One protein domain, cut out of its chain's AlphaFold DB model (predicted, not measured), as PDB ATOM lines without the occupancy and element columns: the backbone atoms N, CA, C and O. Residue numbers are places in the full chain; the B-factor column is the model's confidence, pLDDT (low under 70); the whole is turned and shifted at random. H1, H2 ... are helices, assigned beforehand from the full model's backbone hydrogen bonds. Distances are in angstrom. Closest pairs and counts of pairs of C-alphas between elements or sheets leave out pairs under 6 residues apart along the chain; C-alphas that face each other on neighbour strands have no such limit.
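AT A GLANCE: This is residues 226 to 291 of the 291 residues of an uncharacterized protein of Sphaerosporella brunnea (UniProt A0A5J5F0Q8). Picture a helical hairpin made of the two longest helices, H4 and H5, with two short helices, H1 and H2, packed over one side of it; H2 crosses both hairpin helices, while H1 packs on the later part of H5. The very short H3 sits near the beginning of H4. The printed part has 66 residues with five named helices, in the order H1, H2, H3, H4, H5, and no named strand, an all-helix class. The whole is compact, with a radius of gyration of the C-alphas of 11.1 A and spans of 33 by 23 by 20 A.

IN THESE COORDINATES: Find C-alpha 226 at (-56.458, 21.846, 49.272), where H1 begins; it runs over residues 226 to 232. After a tight link, look for H2 in residues 236 to 242. A short link leads to H3, residues 249 to 252. Go on past a tight link to H4, residues 255 to 268, which begins at C-alpha 255, (-51.362, 28.435, 39.678), and is 20.1 A from first to last C-alpha. Another tight link brings you to H5, residues 274 to 290, 24.5 A long by the same measure and ending at C-alpha 290, (-57.740, 36.919, 48.465).

HOW THE PARTS SIT: Begin at H5, the hub, which touches H1, H2 and H4. H4 and H5 form a helical hairpin: they touch, closest at the C-alphas of Ala 262 and Ala 276, 4.7 A apart, and run opposite ways at a tilt of 35.4 degrees, only just steep. H2 touches H5 with H5's residues 277 to 284 alone, about perpendicular at 76 degrees; the closest C-alphas are those of Pro 236 and Lys 281, 6.8 A apart. H2 also touches H4, at 70.3 degrees, only just about perpendicular, with the C-alphas of Leu 240 and Gln 263 closest at 6.4 A. H1 touches H5 with H5's residues 284 to 288 alone, about perpendicular at 88 degrees; look at the C-alphas of Ala 231 and Arg 288, the closest, 5.5 A apart. H3 is close to but not clearly touching H4, where the C-alphas of Asp 249 and Leu 256 are closest at 6.4 A. H1 and H4, H3 and H5, and H2 and H3 are apart. In H1, H4 and H5 every O i to N i+4 pair is within hydrogen-bond range; in H2 it is 2 of 3, and H3 is too short for such a pair.

THE WHOLE: The C-alphas farthest apart are those of Gly 271 and Leu 291, at 33.0 A. The printed part has no cut and no long link, and it ends at residue 291, the chain's last. The mean pLDDT of the printed part is 83.8; look for values under 70 at residues 244 to 245 and 269 to 273.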
ATOM      1  N   ALA A 226     -57.903  21.883  49.522       87.38
ATOM      2  CA  ALA A 226     -56.458  21.846  49.272       87.38
ATOM      3  C   ALA A 226     -55.850  23.246  49.063       87.38
ATOM      4  O   ALA A 226     -54.718  23.492  49.470       87.38
ATOM      5  N   VAL A 227     -56.609  24.172  48.466       88.31
ATOM      6  CA  VAL A 227     -56.165  25.555  48.237       88.31
ATOM      7  C   VAL A 227     -56.167  26.332  49.553       88.31
ATOM      8  O   VAL A 227     -55.218  27.057  49.831       88.31
ATOM      9  N   MET A 228     -57.183  26.133  50.402       89.00
ATOM     10  CA  MET A 228     -57.219  26.725  51.747       89.00
ATOM     11  C   MET A 228     -56.087  26.206  52.640       89.00
ATOM     12  O   MET A 228     -55.486  26.973  53.394       89.00
ATOM     13  N   GLU A 229     -55.771  24.915  52.550       89.88
ATOM     14  CA  GLU A 229     -54.666  24.318  53.297       89.88
ATOM     15  C   GLU A 229     -53.311  24.849  52.824       89.88
ATOM     16  O   GLU A 229     -52.485  25.235  53.647       89.88
ATOM     17  N   PHE A 230     -53.115  24.961  51.507       89.81
ATOM     18  CA  PHE A 230     -51.928  25.589  50.932       89.81
ATOM     19  C   PHE A 230     -51.802  27.066  51.327       89.81
ATOM     20  O   PHE A 230     -50.726  27.521  51.689       89.81
ATOM     21  N   ALA A 231     -52.889  27.834  51.347       90.12
ATOM     22  CA  ALA A 231     -52.840  29.218  51.821       90.12
ATOM     23  C   ALA A 231     -52.506  29.330  53.321       90.12
ATOM     24  O   ALA A 231     -51.957  30.338  53.762       90.12
ATOM     25  N   SER A 232     -52.820  28.295  54.103       90.50
ATOM     26  CA  SER A 232     -52.586  28.252  55.550       90.50
ATOM     27  C   SER A 232     -51.231  27.653  55.939       90.50
ATOM     28  O   SER A 232     -50.900  27.654  57.124       90.50
ATOM     29  N   CYS A 233     -50.458  27.119  54.987       89.88
ATOM     30  CA  CYS A 233     -49.160  26.520  55.288       89.88
ATOM     31  C   CYS A 233     -48.146  27.575  55.759       89.88
ATOM     32  O   CYS A 233     -48.288  28.756  55.464       89.88
ATOM     33  N   GLU A 234     -47.110  27.163  56.490       89.00
ATOM     34  CA  GLU A 234     -46.045  28.079  56.925       89.00
ATOM     35  C   GLU A 234     -45.025  28.331  55.806       89.00
ATOM     36  O   GLU A 234     -44.621  29.473  55.589       89.00
ATOM     37  N   ASP A 235     -44.700  27.286  55.035       88.06
ATOM     38  CA  ASP A 235     -43.821  27.358  53.867       88.06
ATOM     39  C   ASP A 235     -44.476  26.689  52.633       88.06
ATOM     40  O   ASP A 235     -44.725  25.474  52.648       88.06
ATOM     41  N   PRO A 236     -44.753  27.443  51.545       87.75
ATOM     42  CA  PRO A 236     -45.326  26.880  50.323       87.75
ATOM     43  C   PRO A 236     -44.383  25.902  49.603       87.75
ATOM     44  O   PRO A 236     -44.852  25.046  48.852       87.75
ATOM     45  N   VAL A 237     -43.069  25.992  49.828       87.50
ATOM     46  CA  VAL A 237     -42.067  25.109  49.216       87.50
ATOM     47  C   VAL A 237     -42.048  23.741  49.903       87.50
ATOM     48  O   VAL A 237     -42.000  22.716  49.224       87.50
ATOM     49  N   GLU A 238     -42.156  23.690  51.233       86.56
ATOM     50  CA  GLU A 238     -42.286  22.421  51.968       86.56
ATOM     51  C   GLU A 238     -43.613  21.713  51.660       86.56
ATOM     52  O   GLU A 238     -43.674  20.484  51.541       86.56
ATOM     53  N   PHE A 239     -44.689  22.482  51.463       86.81
ATOM     54  CA  PHE A 239     -45.982  21.927  51.069       86.81
ATOM     55  C   PHE A 239     -45.901  21.167  49.734       86.81
ATOM     56  O   PHE A 239     -46.439  20.062  49.620       86.81
ATOM     57  N   LEU A 240     -45.165  21.703  48.751       84.38
ATOM     58  CA  LEU A 240     -44.945  21.040  47.459       84.38
ATOM     59  C   LEU A 240     -44.276  19.668  47.595       84.38
ATOM     60  O   LEU A 240     -44.647  18.725  46.896       84.38
ATOM     61  N   GLN A 241     -43.317  19.534  48.513       82.75
ATOM     62  CA  GLN A 241     -42.593  18.276  48.727       82.75
ATOM     63  C   GLN A 241     -43.473  17.195  49.369       82.75
ATOM     64  O   GLN A 241     -43.250  16.001  49.163       82.75
ATOM     65  N   SER A 242     -44.480  17.597  50.148       81.12
ATOM     66  CA  SER A 242     -45.317  16.675  50.921       81.12
ATOM     67  C   SER A 242     -46.586  16.218  50.193       81.12
ATOM     68  O   SER A 242     -47.052  15.106  50.453       81.12
ATOM     69  N   ARG A 243     -47.157  17.020  49.278       74.12
ATOM     70  CA  ARG A 243     -48.484  16.752  48.681       74.12
ATOM     71  C   ARG A 243     -48.575  16.945  47.169       74.12
ATOM     72  O   ARG A 243     -49.444  17.647  46.661       74.12
ATOM     73  N   TRP A 244     -47.724  16.236  46.436       69.88
ATOM     74  CA  TRP A 244     -47.625  16.403  44.984       69.88
ATOM     75  C   TRP A 244     -48.737  15.747  44.145       69.88
ATOM     76  O   TRP A 244     -48.948  16.117  42.991       69.88
ATOM     77  N   ASN A 245     -49.457  14.768  44.697       68.62
ATOM     78  CA  ASN A 245     -50.376  13.929  43.915       68.62
ATOM     79  C   ASN A 245     -51.706  14.610  43.533       68.62
ATOM     80  O   ASN A 245     -52.409  14.097  42.665       68.62
ATOM     81  N   ASP A 246     -52.039  15.760  44.128       72.19
ATOM     82  CA  ASP A 246     -53.374  16.378  44.014       72.19
ATOM     83  C   ASP A 246     -53.405  17.628  43.108       72.19
ATOM     84  O   ASP A 246     -54.351  18.427  43.126       72.19
ATOM     85  N   TYR A 247     -52.374  17.816  42.282       77.25
ATOM     86  CA  TYR A 247     -52.238  18.970  41.392       77.25
ATOM     87  C   TYR A 247     -53.027  18.800  40.083       77.25
ATOM     88  O   TYR A 247     -52.474  18.512  39.020       77.25
ATOM     89  N   THR A 248     -54.348  18.984  40.164       84.50
ATOM     90  CA  THR A 248     -55.257  19.004  39.004       84.50
ATOM     91  C   THR A 248     -55.568  20.423  38.525       84.50
ATOM     92  O   THR A 248     -55.724  21.348  39.323       84.50
ATOM     93  N   ASP A 249     -55.725  20.585  37.213       85.81
ATOM     94  CA  ASP A 249     -56.045  21.873  36.579       85.81
ATOM     95  C   ASP A 249     -57.364  22.472  37.097       85.81
ATOM     96  O   ASP A 249     -57.458  23.660  37.370       85.81
ATOM     97  N   SER A 250     -58.353  21.627  37.398       86.00
ATOM     98  CA  SER A 250     -59.642  22.051  37.962       86.00
ATOM     99  C   SER A 250     -59.560  22.730  39.335       86.00
ATOM    100  O   SER A 250     -60.484  23.445  39.720       86.00
ATOM    101  N   VAL A 251     -58.511  22.450  40.109       86.25
ATOM    102  CA  VAL A 251     -58.340  22.992  41.467       86.25
ATOM    103  C   VAL A 251     -57.406  24.194  41.443       86.25
ATOM    104  O   VAL A 251     -57.690  25.218  42.067       86.25
ATOM    105  N   TRP A 252     -56.304  24.059  40.712       87.31
ATOM    106  CA  TRP A 252     -55.191  24.997  40.760       87.31
ATOM    107  C   TRP A 252     -55.195  25.999  39.602       87.31
ATOM    108  O   TRP A 252     -54.609  27.062  39.761       87.31
ATOM    109  N   GLY A 253     -55.878  25.723  38.485       88.12
ATOM    110  CA  GLY A 253     -55.935  26.612  37.320       88.12
ATOM    111  C   GLY A 253     -54.546  27.102  36.904       88.12
ATOM    112  O   GLY A 253     -53.590  26.329  36.872       88.12
ATOM    113  N   ASP A 254     -54.411  28.413  36.713       85.31
ATOM    114  CA  ASP A 254     -53.155  29.064  36.304       85.31
ATOM    115  C   ASP A 254     -52.019  28.900  37.339       85.31
ATOM    116  O   ASP A 254     -50.837  28.898  36.994       85.31
ATOM    117  N   LEU A 255     -52.352  28.675  38.620       86.31
ATOM    118  CA  LEU A 255     -51.362  28.435  39.678       86.31
ATOM    119  C   LEU A 255     -50.668  27.074  39.519       86.31
ATOM    120  O   LEU A 255     -49.573  26.870  40.048       86.31
ATOM    121  N   LEU A 256     -51.272  26.140  38.775       89.25
ATOM    122  CA  LEU A 256     -50.726  24.806  38.542       89.25
ATOM    123  C   LEU A 256     -49.356  24.848  37.858       89.25
ATOM    124  O   LEU A 256     -48.464  24.072  38.206       89.25
ATOM    125  N   GLU A 257     -49.183  25.736  36.879       86.69
ATOM    126  CA  GLU A 257     -47.923  25.862  36.147       86.69
ATOM    127  C   GLU A 257     -46.807  26.387  37.049       86.69
ATOM    128  O   GLU A 257     -45.690  25.868  37.018       86.69
ATOM    129  N   VAL A 258     -47.131  27.345  37.921       88.38
ATOM    130  CA  VAL A 258     -46.192  27.904  38.899       88.38
ATOM    131  C   VAL A 258     -45.794  26.858  39.939       88.38
ATOM    132  O   VAL A 258     -44.609  26.724  40.243       88.38
ATOM    133  N   LEU A 259     -46.749  26.063  40.430       88.56
ATOM    134  CA  LEU A 259     -46.480  24.954  41.351       88.56
ATOM    135  C   LEU A 259     -45.546  23.914  40.721       88.56
ATOM    136  O   LEU A 259     -44.558  23.522  41.339       88.56
ATOM    137  N   LYS A 260     -45.801  23.517  39.468       88.25
ATOM    138  CA  LYS A 260     -44.946  22.571  38.727       88.25
ATOM    139  C   LYS A 260     -43.557  23.137  38.444       88.25
ATOM    140  O   LYS A 260     -42.569  22.408  38.536       88.25
ATOM    141  N   ALA A 261     -43.465  24.417  38.087       87.12
ATOM    142  CA  ALA A 261     -42.191  25.083  37.841       87.12
ATOM    143  C   ALA A 261     -41.349  25.154  39.120       87.12
ATOM    144  O   ALA A 261     -40.181  24.772  39.104       87.12
ATOM    145  N   ALA A 262     -41.954  25.568  40.237       87.25
ATOM    146  CA  ALA A 262     -41.285  25.622  41.531       87.25
ATOM    147  C   ALA A 262     -40.868  24.228  42.014       87.25
ATOM    148  O   ALA A 262     -39.738  24.051  42.458       87.25
ATOM    149  N   GLN A 263     -41.728  23.220  41.848       86.81
ATOM    150  CA  GLN A 263     -41.395  21.832  42.164       86.81
ATOM    151  C   GLN A 263     -40.176  21.355  41.372       86.81
ATOM    152  O   GLN A 263     -39.240  20.806  41.944       86.81
ATOM    153  N   LYS A 264     -40.154  21.600  40.059       85.62
ATOM    154  CA  LYS A 264     -39.038  21.199  39.201       85.62
ATOM    155  C   LYS A 264     -37.713  21.827  39.647       85.62
ATOM    156  O   LYS A 264     -36.677  21.186  39.508       85.62
ATOM    157  N   GLU A 265     -37.730  23.052  40.166       85.06
ATOM    158  CA  GLU A 265     -36.531  23.699  40.715       85.06
ATOM    159  C   GLU A 265     -36.120  23.126  42.078       85.06
ATOM    160  O   GLU A 265     -34.934  22.904  42.318       85.06
ATOM    161  N   VAL A 266     -37.087  22.789  42.935       83.94
ATOM    162  CA  VAL A 266     -36.831  22.097  44.209       83.94
ATOM    163  C   VAL A 266     -36.211  20.716  43.968       83.94
ATOM    164  O   VAL A 266     -35.202  20.382  44.589       83.94
ATOM    165  N   ASP A 267     -36.755  19.952  43.019       81.69
ATOM    166  CA  ASP A 267     -36.294  18.603  42.671       81.69
ATOM    167  C   ASP A 267     -34.908  18.602  42.010       81.69
ATOM    168  O   ASP A 267     -34.129  17.663  42.188       81.69
ATOM    169  N   LYS A 268     -34.569  19.653  41.252       80.75
ATOM    170  CA  LYS A 268     -33.245  19.792  40.626       80.75
ATOM    171  C   LYS A 268     -32.123  20.028  41.634       80.75
ATOM    172  O   LYS A 268     -30.972  19.773  41.294       80.75
ATOM    173  N   GLY A 269     -32.447  20.466  42.851       64.88
ATOM    174  CA  GLY A 269     -31.477  20.723  43.906       64.88
ATOM    175  C   GLY A 269     -30.614  21.957  43.625       64.88
ATOM    176  O   GLY A 269     -29.772  21.959  42.736       64.88
ATOM    177  N   LYS A 270     -30.828  22.997  44.440       64.38
ATOM    178  CA  LYS A 270     -29.984  24.181  44.686       64.38
ATOM    179  C   LYS A 270     -28.989  24.530  43.565       64.38
ATOM    180  O   LYS A 270     -27.838  24.095  43.605       64.38
ATOM    181  N   GLY A 271     -29.384  25.405  42.634       54.06
ATOM    182  CA  GLY A 271     -28.361  26.038  41.800       54.06
ATOM    183  C   GLY A 271     -28.760  26.946  40.648       54.06
ATOM    184  O   GLY A 271     -27.886  27.692  40.221       54.06
ATOM    185  N   THR A 272     -29.986  26.921  40.116       55.69
ATOM    186  CA  THR A 272     -30.199  27.580  38.810       55.69
ATOM    187  C   THR A 272     -31.345  28.570  38.708       55.69
ATOM    188  O   THR A 272     -31.182  29.519  37.949       55.69
ATOM    189  N   ASP A 273     -32.451  28.431  39.446       61.91
ATOM    190  CA  ASP A 273     -33.572  29.360  39.258       61.91
ATOM    191  C   ASP A 273     -34.446  29.530  40.515       61.91
ATOM    192  O   ASP A 273     -35.563  29.022  40.620       61.91
ATOM    193  N   ASP A 274     -33.970  30.346  41.466       76.88
ATOM    194  CA  ASP A 274     -34.777  30.806  42.614       76.88
ATOM    195  C   ASP A 274     -36.043  31.566  42.158       76.88
ATOM    196  O   ASP A 274     -36.996  31.744  42.917       76.88
ATOM    197  N   ARG A 275     -36.100  31.977  40.887       83.81
ATOM    198  CA  ARG A 275     -37.215  32.707  40.281       83.81
ATOM    199  C   ARG A 275     -38.538  31.945  40.351       83.81
ATOM    200  O   ARG A 275     -39.571  32.564  40.595       83.81
ATOM    201  N   ALA A 276     -38.536  30.624  40.158       85.12
ATOM    202  CA  ALA A 276     -39.770  29.833  40.216       85.12
ATOM    203  C   ALA A 276     -40.312  29.742  41.652       85.12
ATOM    204  O   ALA A 276     -41.512  29.893  41.880       85.12
ATOM    205  N   THR A 277     -39.421  29.567  42.630       86.25
ATOM    206  CA  THR A 277     -39.776  29.582  44.053       86.25
ATOM    207  C   THR A 277     -40.211  30.965  44.534       86.25
ATOM    208  O   THR A 277     -41.153  31.063  45.316       86.25
ATOM    209  N   GLU A 278     -39.598  32.042  44.042       87.31
ATOM    210  CA  GLU A 278     -40.023  33.411  44.358       87.31
ATOM    211  C   GLU A 278     -41.405  33.722  43.765       87.31
ATOM    212  O   GLU A 278     -42.273  34.238  44.470       87.31
ATOM    213  N   ARG A 279     -41.680  33.296  42.524       87.12
ATOM    214  CA  ARG A 279     -43.031  33.374  41.940       87.12
ATOM    215  C   ARG A 279     -44.068  32.604  42.737       87.12
ATOM    216  O   ARG A 279     -45.179  33.092  42.923       87.12
ATOM    217  N   LEU A 280     -43.714  31.415  43.219       89.75
ATOM    218  CA  LEU A 280     -44.601  30.636  44.071       89.75
ATOM    219  C   LEU A 280     -44.931  31.392  45.361       89.75
ATOM    220  O   LEU A 280     -46.101  31.471  45.729       89.75
ATOM    221  N   LYS A 281     -43.930  31.976  46.029       89.56
ATOM    222  CA  LYS A 281     -44.142  32.782  47.241       89.56
ATOM    223  C   LYS A 281     -45.010  34.009  46.961       89.56
ATOM    224  O   LYS A 281     -45.891  34.320  47.759       89.56
ATOM    225  N   GLN A 282     -44.804  34.677  45.827       89.88
ATOM    226  CA  GLN A 282     -45.619  35.814  45.396       89.88
ATOM    227  C   GLN A 282     -47.077  35.394  45.162       89.88
ATOM    228  O   GLN A 282     -47.988  36.007  45.718       89.88
ATOM    229  N   ALA A 283     -47.304  34.318  44.408       89.12
ATOM    230  CA  ALA A 283     -48.637  33.787  44.140       89.12
ATOM    231  C   ALA A 283     -49.334  33.293  45.418       89.12
ATOM    232  O   ALA A 283     -50.525  33.528  45.613       89.12
ATOM    233  N   TRP A 284     -48.584  32.675  46.331       91.75
ATOM    234  CA  TRP A 284     -49.063  32.276  47.652       91.75
ATOM    235  C   TRP A 284     -49.460  33.485  48.511       91.75
ATOM    236  O   TRP A 284     -50.534  33.488  49.113       91.75
ATOM    237  N   GLY A 285     -48.660  34.555  48.504       89.25
ATOM    238  CA  GLY A 285     -49.003  35.818  49.162       89.25
ATOM    239  C   GLY A 285     -50.284  36.443  48.601       89.25
ATOM    240  O   GLY A 285     -51.151  36.867  49.365       89.25
ATOM    241  N   GLN A 286     -50.452  36.437  47.275       89.50
ATOM    242  CA  GLN A 286     -51.686  36.896  46.630       89.50
ATOM    243  C   GLN A 286     -52.888  36.022  47.010       89.50
ATOM    244  O   GLN A 286     -53.971  36.543  47.277       89.50
ATOM    245  N   LEU A 287     -52.706  34.699  47.064       88.75
ATOM    246  CA  LEU A 287     -53.762  33.762  47.436       88.75
ATOM    247  C   LEU A 287     -54.241  34.016  48.869       88.75
ATOM    248  O   LEU A 287     -55.445  34.067  49.108       88.75
ATOM    249  N   ARG A 288     -53.310  34.247  49.801       89.12
ATOM    250  CA  ARG A 288     -53.617  34.601  51.195       89.12
ATOM    251  C   ARG A 288     -54.297  35.953  51.348       89.12
ATOM    252  O   ARG A 288     -55.048  36.128  52.291       89.12
ATOM    253  N   ALA A 289     -54.019  36.908  50.464       86.81
ATOM    254  CA  ALA A 289     -54.692  38.203  50.482       86.81
ATOM    255  C   ALA A 289     -56.132  38.132  49.936       86.81
ATOM    256  O   ALA A 289     -56.945  39.004  50.234       86.81
ATOM    257  N   LYS A 290     -56.429  37.128  49.101       85.06
ATOM    258  CA  LYS A 290     -57.740  36.919  48.465       85.06
ATOM    259  C   LYS A 290     -58.698  36.077  49.319       85.06
ATOM    260  O   LYS A 290     -59.908  36.184  49.120       85.06
ATOM    261  N   LEU A 291     -58.161  35.223  50.193       84.06
ATOM    262  CA  LEU A 291     -58.895  34.371  51.139       84.06
ATOM    263  C   LEU A 291     -59.165  35.103  52.456       84.06
ATOM    264  O   LEU A 291     -60.291  34.939  52.973       84.06
TER     265      LEU A 291